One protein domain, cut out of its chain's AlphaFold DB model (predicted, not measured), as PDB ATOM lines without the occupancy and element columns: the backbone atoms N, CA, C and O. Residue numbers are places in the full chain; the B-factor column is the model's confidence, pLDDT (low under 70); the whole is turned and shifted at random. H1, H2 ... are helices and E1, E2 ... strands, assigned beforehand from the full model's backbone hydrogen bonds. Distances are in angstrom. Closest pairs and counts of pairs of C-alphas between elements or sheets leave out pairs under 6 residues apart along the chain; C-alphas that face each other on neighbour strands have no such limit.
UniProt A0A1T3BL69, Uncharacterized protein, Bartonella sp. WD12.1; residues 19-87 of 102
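What this domain is: This is residues 19 to 87 of the 102 residues of an uncharacterized protein of Bartonella sp. WD12.1 (UniProt A0A1T3BL69). A long, twisted sheet of three antiparallel strands makes the length of this domain, and one short helix, H1, packs along one face of it, with no named element over the other face. The two tight turns of the sheet lie at its two far ends, and after E3 the chain folds back through residues 67 to 76 to bring H1 over the sheet. The printed part has 69 residues, with three named strands and one named helix in the order E1, E2, E3, H1; the sheet's order is E1, E2, E3, and the class is mostly strand. The whole is loose, with a radius of gyration of the C-alphas of 14.2 A and spans of 45 by 23 by 17 A.

Where its parts are: E1 is residues 19 to 34, 38.9 A from first to last C-alpha, and begins with C-alpha 19 at (23.670, 29.840, -57.315). It bends by 77 degrees at residue 22. E2 is residues 36 to 51, 41.7 A long, and bends by 56 degrees at residue 43. E3 is residues 56 to 66, 29.8 A long; it bends by 56 degrees at residue 63 and ends with C-alpha 66 at (-1.548, 23.671, -38.570). H1 is residues 77 to 85, 12.2 A long, with C-alpha 85 at (10.131, 29.438, -58.723).

How they stand to each other: The strands form a meander, each strand the antiparallel neighbour of the one before, with E1 and E3 as edge strands and E2 as the inner strand. E1 and E2 are a hairpin, their directions at 164 degrees; N 28 and O 42 are 2.9 A apart, and N 44 and O 26 are 2.9 A apart, both within hydrogen-bond range. E2 and E3 are a hairpin too, at 149 degrees, with N 45 and O 61 at 2.9 A and N 63 and O 43 at 2.8 A, within that range. H1 is on the sheet at a height of 8.3 A. It lies over E2 and only just over E3, on which 3 of its 9 C-alphas fall. It runs along the strands, at 23 degrees to E2 on the local plane. The closest C-alphas of E3 and H1 are those of Gly 63 and Ala 79, 4.6 A apart; those of E2 and H1 are Phe 45 and Ala 83, 6.4 A apart. In H1 every O i to N i+4 pair is within hydrogen-bond range.

The domain as a whole: The outline is only just a rod, and the two C-alphas farthest apart are those of Glu 35 and Glu 52, at 45.9 A. The printed part has no cut. The links from E1 to E2 and from E2 to E3 are tight, and that from E3 to H1 is short, with 10 residues. The mean pLDDT of the printed part is 84.4; residues 33 to 36 and 72 to 73 are under 70.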
ATOM      1  N   HIS A  19      23.763  31.187 -56.786       88.50
ATOM      2  CA  HIS A  19      23.670  29.840 -57.315       88.50
ATOM      3  C   HIS A  19      22.864  28.993 -56.344       88.50
ATOM      4  O   HIS A  19      23.182  28.925 -55.158       88.50
ATOM      5  N   PHE A  20      21.794  28.379 -56.837       90.38
ATOM      6  CA  PHE A  20      21.036  27.416 -56.052       90.38
ATOM      7  C   PHE A  20      21.910  26.206 -55.704       90.38
ATOM      8  O   PHE A  20      22.647  25.706 -56.553       90.38
ATOM      9  N   VAL A  21      21.813  25.756 -54.454       91.44
ATOM     10  CA  VAL A  21      22.562  24.607 -53.935       91.44
ATOM     11  C   VAL A  21      21.620  23.449 -53.633       91.44
ATOM     12  O   VAL A  21      21.826  22.345 -54.131       91.44
ATOM     13  N   SER A  22      20.615  23.680 -52.790       91.88
ATOM     14  CA  SER A  22      19.667  22.646 -52.381       91.88
ATOM     15  C   SER A  22      18.419  23.237 -51.735       91.88
ATOM     16  O   SER A  22      18.435  24.363 -51.229       91.88
ATOM     17  N   THR A  23      17.344  22.451 -51.708       91.94
ATOM     18  CA  THR A  23      16.142  22.744 -50.927       91.94
ATOM     19  C   THR A  23      16.051  21.780 -49.746       91.94
ATOM     20  O   THR A  23      16.240  20.574 -49.888       91.94
ATOM     21  N   VAL A  24      15.740  22.305 -48.561       89.88
ATOM     22  CA  VAL A  24      15.378  21.521 -47.371       89.88
ATOM     23  C   VAL A  24      13.970  21.916 -46.956       89.88
ATOM     24  O   VAL A  24      13.625  23.092 -47.013       89.88
ATOM     25  N   HIS A  25      13.149  20.967 -46.524       88.31
ATOM     26  CA  HIS A  25      11.789  21.251 -46.075       88.31
ATOM     27  C   HIS A  25      11.468  20.534 -44.764       88.31
ATOM     28  O   HIS A  25      12.038  19.488 -44.455       88.31
ATOM     29  N   GLY A  26      10.561  21.109 -43.982       86.31
ATOM     30  CA  GLY A  26      10.179  20.588 -42.674       86.31
ATOM     31  C   GLY A  26       9.055  21.392 -42.035       86.31
ATOM     32  O   GLY A  26       8.464  22.264 -42.676       86.31
ATOM     33  N   TYR A  27       8.781  21.097 -40.766       87.19
ATOM     34  CA  TYR A  27       7.807  21.835 -39.973       87.19
ATOM     35  C   TYR A  27       8.499  22.687 -38.918       87.19
ATOM     36  O   TYR A  27       9.375  22.214 -38.198       87.19
ATOM     37  N   GLU A  28       8.091  23.947 -38.826       89.12
ATOM     38  CA  GLU A  28       8.538  24.886 -37.803       89.12
ATOM     39  C   GLU A  28       7.362  25.175 -36.865       89.12
ATOM     40  O   GLU A  28       6.294  25.595 -37.320       89.12
ATOM     41  N   ALA A  29       7.554  24.934 -35.566       87.94
ATOM     42  CA  ALA A  29       6.590  25.284 -34.533       87.94
ATOM     43  C   ALA A  29       6.861  26.704 -34.023       87.94
ATOM     44  O   ALA A  29       7.990  27.043 -33.664       87.94
ATOM     45  N   TRP A  30       5.821  27.525 -33.946       86.56
ATOM     46  CA  TRP A  30       5.871  28.839 -33.315       86.56
ATOM     47  C   TRP A  30       4.631  29.081 -32.469       86.56
ATOM     48  O   TRP A  30       3.585  28.462 -32.660       86.56
ATOM     49  N   PHE A  31       4.738  30.017 -31.536       85.50
ATOM     50  CA  PHE A  31       3.573  30.487 -30.808       85.50
ATOM     51  C   PHE A  31       2.908  31.620 -31.580       85.50
ATOM     52  O   PHE A  31       3.556  32.609 -31.931       85.50
ATOM     53  N   HIS A  32       1.615  31.469 -31.841       80.81
ATOM     54  CA  HIS A  32       0.792  32.533 -32.388       80.81
ATOM     55  C   HIS A  32       0.153  33.312 -31.235       80.81
ATOM     56  O   HIS A  32      -0.434  32.722 -30.329       80.81
ATOM     57  N   HIS A  33       0.295  34.639 -31.248       69.88
ATOM     58  CA  HIS A  33      -0.267  35.511 -30.219       69.88
ATOM     59  C   HIS A  33      -1.622  36.059 -30.680       69.88
ATOM     60  O   HIS A  33      -1.718  37.183 -31.172       69.88
ATOM     61  N   ASP A  34      -2.657  35.242 -30.530       66.69
ATOM     62  CA  ASP A  34      -4.064  35.600 -30.723       66.69
ATOM     63  C   ASP A  34      -4.799  35.209 -29.441       66.69
ATOM     64  O   ASP A  34      -5.257  34.081 -29.334       66.69
ATOM     65  N   GLU A  35      -4.777  36.109 -28.446       67.25
ATOM     66  CA  GLU A  35      -5.459  36.050 -27.129       67.25
ATOM     67  C   GLU A  35      -5.148  34.834 -26.219       67.25
ATOM     68  O   GLU A  35      -5.231  34.924 -24.996       67.25
ATOM     69  N   SER A  36      -4.688  33.733 -26.795       64.75
ATOM     70  CA  SER A  36      -4.256  32.464 -26.240       64.75
ATOM     71  C   SER A  36      -2.974  32.105 -26.988       64.75
ATOM     72  O   SER A  36      -2.953  32.096 -28.215       64.75
ATOM     73  N   TRP A  37      -1.873  31.869 -26.276       79.06
ATOM     74  CA  TRP A  37      -0.588  31.484 -26.873       79.06
ATOM     75  C   TRP A  37      -0.688  30.079 -27.490       79.06
ATOM     76  O   TRP A  37      -0.254  29.094 -26.894       79.06
ATOM     77  N   GLU A  38      -1.305  29.970 -28.666       83.75
ATOM     78  CA  GLU A  38      -1.495  28.699 -29.359       83.75
ATOM     79  C   GLU A  38      -0.189  28.277 -30.038       83.75
ATOM     80  O   GLU A  38       0.453  29.060 -30.748       83.75
ATOM     81  N   LEU A  39       0.205  27.017 -29.833       87.06
ATOM     82  CA  LEU A  39       1.282  26.399 -30.595       87.06
ATOM     83  C   LEU A  39       0.762  26.094 -32.002       87.06
ATOM     84  O   LEU A  39      -0.171  25.313 -32.169       87.06
ATOM     85  N   VAL A  40       1.375  26.703 -33.010       87.94
ATOM     86  CA  VAL A  40       1.021  26.522 -34.416       87.94
ATOM     87  C   VAL A  40       2.245  26.003 -35.155       87.94
ATOM     88  O   VAL A  40       3.356  26.498 -34.982       87.94
ATOM     89  N   TRP A  41       2.032  25.016 -36.006       87.69
ATOM     90  CA  TRP A  41       3.050  24.438 -36.866       87.69
ATOM     91  C   TRP A  41       2.920  25.005 -38.267       87.69
ATOM     92  O   TRP A  41       1.820  25.299 -38.730       87.69
ATOM     93  N   SER A  42       4.035  25.153 -38.966       87.62
ATOM     94  CA  SER A  42       4.038  25.624 -40.343       87.62
ATOM     95  C   SER A  42       4.978  24.818 -41.206       87.62
ATOM     96  O   SER A  42       6.065  24.450 -40.775       87.62
ATOM     97  N   GLU A  43       4.556  24.551 -42.434       88.62
ATOM     98  CA  GLU A  43       5.455  24.031 -43.457       88.62
ATOM     99  C   GLU A  43       6.447  25.114 -43.850       88.62
ATOM    100  O   GLU A  43       6.054  26.227 -44.208       88.62
ATOM    101  N   CYS A  44       7.724  24.771 -43.852       87.31
ATOM    102  CA  CYS A  44       8.783  25.661 -44.279       87.31
ATOM    103  C   CYS A  44       9.660  24.951 -45.305       87.31
ATOM    104  O   CYS A  44      10.108  23.827 -45.086       87.31
ATOM    105  N   PHE A  45       9.920  25.642 -46.411       89.56
ATOM    106  CA  PHE A  45      10.922  25.285 -47.405       89.56
ATOM    107  C   PHE A  45      12.063  26.286 -47.312       89.56
ATOM    108  O   PHE A  45      11.835  27.491 -47.227       89.56
ATOM    109  N   TYR A  46      13.288  25.789 -47.332       89.81
ATOM    110  CA  TYR A  46      14.507  26.571 -47.259       89.81
ATOM    111  C   TYR A  46      15.328  26.281 -48.502       89.81
ATOM    112  O   TYR A  46      15.893  25.195 -48.629       89.81
ATOM    113  N   ASN A  47      15.413  27.254 -49.404       93.25
ATOM    114  CA  ASN A  47      16.371  27.176 -50.499       93.25
ATOM    115  C   ASN A  47      17.699  27.737 -50.020       93.25
ATOM    116  O   ASN A  47      17.767  28.882 -49.564       93.25
ATOM    117  N   LEU A  48      18.745  26.932 -50.137       93.00
ATOM    118  CA  LEU A  48      20.117  27.329 -49.907       93.00
ATOM    119  C   LEU A  48      20.712  27.848 -51.213       93.00
ATOM    120  O   LEU A  48      20.666  27.175 -52.244       93.00
ATOM    121  N   TYR A  49      21.326  29.019 -51.134       91.81
ATOM    122  CA  TYR A  49      22.080  29.611 -52.224       91.81
ATOM    123  C   TYR A  49      23.502  29.909 -51.790       91.81
ATOM    124  O   TYR A  49      23.739  30.264 -50.634       91.81
ATOM    125  N   GLU A  50      24.417  29.853 -52.744       92.31
ATOM    126  CA  GLU A  50      25.798  30.296 -52.611       92.31
ATOM    127  C   GLU A  50      26.020  31.488 -53.547       92.31
ATOM    128  O   GLU A  50      25.605  31.459 -54.707       92.31
ATOM    129  N   ASP A  51      26.579  32.578 -53.029       88.38
ATOM    130  CA  ASP A  51      27.001  33.708 -53.856       88.38
ATOM    131  C   ASP A  51      28.384  33.465 -54.482       88.38
ATOM    132  O   ASP A  51      29.073  32.499 -54.158       88.38
ATOM    133  N   GLU A  52      28.792  34.341 -55.403       87.06
ATOM    134  CA  GLU A  52      30.103  34.251 -56.067       87.06
ATOM    135  C   GLU A  52      31.287  34.325 -55.079       87.06
ATOM    136  O   GLU A  52      32.358  33.798 -55.371       87.06
ATOM    137  N   ASP A  53      31.087  34.924 -53.898       87.56
ATOM    138  CA  ASP A  53      32.090  35.044 -52.835       87.56
ATOM    139  C   ASP A  53      32.098  33.816 -51.889       87.56
ATOM    140  O   ASP A  53      32.813  33.796 -50.883       87.56
ATOM    141  N   GLY A  54      31.303  32.781 -52.191       86.44
ATOM    142  CA  GLY A  54      31.197  31.539 -51.419       86.44
ATOM    143  C   GLY A  54      30.363  31.655 -50.139       86.44
ATOM    144  O   GLY A  54      30.285  30.711 -49.345       86.44
ATOM    145  N   ARG A  55      29.717  32.798 -49.895       91.12
ATOM    146  CA  ARG A  55      28.811  32.982 -48.763       91.12
ATOM    147  C   ARG A  55      27.467  32.329 -49.067       91.12
ATOM    148  O   ARG A  55      26.845  32.506 -50.112       91.12
ATOM    149  N   ARG A  56      26.979  31.592 -48.070       90.69
ATOM    150  CA  ARG A  56      25.702  30.885 -48.138       90.69
ATOM    151  C   ARG A  56      24.583  31.681 -47.492       90.69
ATOM    152  O   ARG A  56      24.734  32.221 -46.395       90.69
ATOM    153  N   THR A  57      23.445  31.737 -48.169       91.06
ATOM    154  CA  THR A  57      22.216  32.349 -47.658       91.06
ATOM    155  C   THR A  57      21.058  31.396 -47.865       91.06
ATOM    156  O   THR A  57      21.017  30.692 -48.869       91.06
ATOM    157  N   PHE A  58      20.123  31.371 -46.921       89.81
ATOM    158  CA  PHE A  58      18.881  30.632 -47.081       89.81
ATOM    159  C   PHE A  58      17.714  31.603 -47.252       89.81
ATOM    160  O   PHE A  58      17.682  32.669 -46.633       89.81
ATOM    161  N   GLU A  59      16.753  31.226 -48.083       90.62
ATOM    162  CA  GLU A  59      15.466  31.903 -48.209       90.62
ATOM    163  C   GLU A  59      14.366  30.956 -47.739       90.62
ATOM    164  O   GLU A  59      14.357  29.787 -48.123       90.62
ATOM    165  N   ARG A  60      13.478  31.451 -46.871       90.50
ATOM    166  CA  ARG A  60      12.388  30.662 -46.290       90.50
ATOM    167  C   ARG A  60      11.078  30.945 -47.017       90.50
ATOM    168  O   ARG A  60      10.621  32.087 -47.023       90.50
ATOM    169  N   PHE A  61      10.420  29.889 -47.472       88.06
ATOM    170  CA  PHE A  61       9.089  29.910 -48.067       88.06
ATOM    171  C   PHE A  61       8.118  29.183 -47.142       88.06
ATOM    172  O   PHE A  61       8.313  28.012 -46.814       88.06
ATOM    173  N   LYS A  62       7.095  29.901 -46.673       85.81
ATOM    174  CA  LYS A  62       6.091  29.362 -45.750       85.81
ATOM    175  C   LYS A  62       4.941  28.732 -46.529       85.81
ATOM    176  O   LYS A  62       4.409  29.343 -47.452       85.81
ATOM    177  N   GLY A  63       4.538  27.541 -46.112       84.50
ATOM    178  CA  GLY A  63       3.382  26.821 -46.620       84.50
ATOM    179  C   GLY A  63       2.165  26.947 -45.714       84.50
ATOM    180  O   GLY A  63       1.818  28.038 -45.259       84.50
ATOM    181  N   ARG A  64       1.470  25.826 -45.506       84.31
ATOM    182  CA  ARG A  64       0.276  25.788 -44.652       84.31
ATOM    183  C   ARG A  64       0.637  25.909 -43.176       84.31
ATOM    184  O   ARG A  64       1.746  25.578 -42.763       84.31
ATOM    185  N   TYR A  65      -0.350  26.357 -42.408       85.62
ATOM    186  CA  TYR A  65      -0.320  26.417 -40.953       85.62
ATOM    187  C   TYR A  65      -1.231  25.324 -40.388       85.62
ATOM    188  O   TYR A  65      -2.296  25.059 -40.948       85.62
ATOM    189  N   TYR A  66      -0.834  24.734 -39.267       82.88
ATOM    190  CA  TYR A  66      -1.548  23.671 -38.570       82.88
ATOM    191  C   TYR A  66      -1.648  24.011 -37.085       82.88
ATOM    192  O   TYR A  66      -0.663  24.412 -36.470       82.88
ATOM    193  N   ARG A  67      -2.829  23.836 -36.485       83.19
ATOM    194  CA  ARG A  67      -3.030  24.033 -35.036       83.19
ATOM    195  C   ARG A  67      -2.442  22.887 -34.195       83.19
ATOM    196  O   ARG A  67      -2.227  23.036 -33.002       83.19
ATOM    197  N   CYS A  68      -2.183  21.737 -34.807       81.25
ATOM    198  CA  CYS A  68      -1.554  20.577 -34.182       81.25
ATOM    199  C   CYS A  68      -0.320  20.143 -34.978       81.25
ATOM    200  O   CYS A  68      -0.148  20.560 -36.125       81.25
ATOM    201  N   GLU A  69       0.536  19.323 -34.364       82.50
ATOM    202  CA  GLU A  69       1.714  18.779 -35.036       82.50
ATOM    203  C   GLU A  69       1.288  17.905 -36.232       82.50
ATOM    204  O   GLU A  69       0.487  16.978 -36.068       82.50
ATOM    205  N   PRO A  70       1.771  18.208 -37.447       76.12
ATOM    206  CA  PRO A  70       1.442  17.438 -38.637       76.12
ATOM    207  C   PRO A  70       2.118  16.055 -38.618       76.12
ATOM    208  O   PRO A  70       3.325  15.935 -38.814       76.12
ATOM    209  N   ASN A  71       1.332  14.988 -38.450       70.75
ATOM    210  CA  ASN A  71       1.810  13.604 -38.549       70.75
ATOM    211  C   ASN A  71       1.848  13.147 -40.014       70.75
ATOM    212  O   ASN A  71       0.832  12.705 -40.546       70.75
ATOM    213  N   ALA A  72       3.018  13.233 -40.650       65.38
ATOM    214  CA  ALA A  72       3.281  12.678 -41.986       65.38
ATOM    215  C   ALA A  72       2.319  13.150 -43.102       65.38
ATOM    216  O   ALA A  72       2.047  12.409 -44.044       65.38
ATOM    217  N   VAL A  73       1.801  14.379 -43.012       67.44
ATOM    218  CA  VAL A  73       1.029  14.985 -44.109       67.44
ATOM    219  C   VAL A  73       1.962  15.431 -45.233       67.44
ATOM    220  O   VAL A  73       3.076  15.885 -44.991       67.44
ATOM    221  N   ASP A  74       1.508  15.324 -46.478       72.31
ATOM    222  CA  ASP A  74       2.268  15.847 -47.610       72.31
ATOM    223  C   ASP A  74       2.416  17.370 -47.513       72.31
ATOM    224  O   ASP A  74       1.473  18.092 -47.179       72.31
ATOM    225  N   PHE A  75       3.601  17.871 -47.865       74.56
ATOM    226  CA  PHE A  75       3.843  19.306 -47.927       74.56
ATOM    227  C   PHE A  75       2.957  19.972 -48.984       74.56
ATOM    228  O   PHE A  75       2.819  19.474 -50.107       74.56
ATOM    229  N   SER A  76       2.429  21.158 -48.678       77.19
ATOM    230  CA  SER A  76       1.609  21.927 -49.609       77.19
ATOM    231  C   SER A  76       2.308  22.150 -50.950       77.19
ATOM    232  O   SER A  76       3.375  22.760 -51.023       77.19
ATOM    233  N   VAL A  77       1.629  21.753 -52.030       79.31
ATOM    234  CA  VAL A  77       2.049  21.999 -53.421       79.31
ATOM    235  C   VAL A  77       2.383  23.475 -53.655       79.31
ATOM    236  O   VAL A  77       3.314  23.784 -54.386       79.31
ATOM    237  N   ARG A  78       1.682  24.398 -52.983       81.81
ATOM    238  CA  ARG A  78       1.968  25.835 -53.076       81.81
ATOM    239  C   ARG A  78       3.371  26.184 -52.579       81.81
ATOM    240  O   ARG A  78       4.091  26.884 -53.270       81.81
ATOM    241  N   ALA A  79       3.762  25.674 -51.413       79.25
ATOM    242  CA  ALA A  79       5.067  25.971 -50.826       79.25
ATOM    243  C   ALA A  79       6.210  25.350 -51.643       79.25
ATOM    244  O   ALA A  79       7.261  25.962 -51.808       79.25
ATOM    245  N   GLN A  80       5.960  24.170 -52.217       83.94
ATOM    246  CA  GLN A  80       6.869  23.533 -53.167       83.94
ATOM    247  C   GLN A  80       7.033  24.365 -54.449       83.94
ATOM    248  O   GLN A  80       8.153  24.569 -54.905       83.94
ATOM    249  N   ILE A  81       5.932  24.873 -55.021       84.50
ATOM    250  CA  ILE A  81       5.962  25.741 -56.209       84.50
ATOM    251  C   ILE A  81       6.699  27.049 -55.909       84.50
ATOM    252  O   ILE A  81       7.531  27.463 -56.713       84.50
ATOM    253  N   ASP A  82       6.437  27.676 -54.761       85.81
ATOM    254  CA  ASP A  82       7.103  28.921 -54.366       85.81
ATOM    255  C   ASP A  82       8.620  28.706 -54.225       85.81
ATOM    256  O   ASP A  82       9.407  29.472 -54.778       85.81
ATOM    257  N   ALA A  83       9.051  27.615 -53.582       85.25
ATOM    258  CA  ALA A  83      10.466  27.253 -53.517       85.25
ATOM    259  C   ALA A  83      11.062  26.987 -54.915       85.25
ATOM    260  O   ALA A  83      12.155  27.464 -55.221       85.25
ATOM    261  N   TRP A  84      10.347  26.278 -55.790       88.38
ATOM    262  CA  TRP A  84      10.802  25.965 -57.148       88.38
ATOM    263  C   TRP A  84      10.972  27.205 -58.036       88.38
ATOM    264  O   TRP A  84      11.979  27.324 -58.734       88.38
ATOM    265  N   ILE A  85      10.041  28.165 -57.979       87.50
ATOM    266  CA  ILE A  85      10.131  29.438 -58.723       87.50
ATOM    267  C   ILE A  85      11.429  30.183 -58.385       87.50
ATOM    268  O   ILE A  85      12.001  30.864 -59.236       87.50
ATOM    269  N   HIS A  86      11.927  30.008 -57.162       85.69
ATOM    270  CA  HIS A  86      13.170  30.606 -56.695       85.69
ATOM    271  C   HIS A  86      14.408  29.726 -56.961       85.69
ATOM    272  O   HIS A  86      15.475  29.963 -56.409       85.69
ATOM    273  N   GLY A  87      14.306  28.729 -57.841       84.88
ATOM    274  CA  GLY A  87      15.408  27.839 -58.216       84.88
ATOM    275  C   GLY A  87      15.511  26.573 -57.369       84.88
ATOM    276  O   GLY A  87      16.459  25.823 -57.557       84.88
TER     277      GLY A  87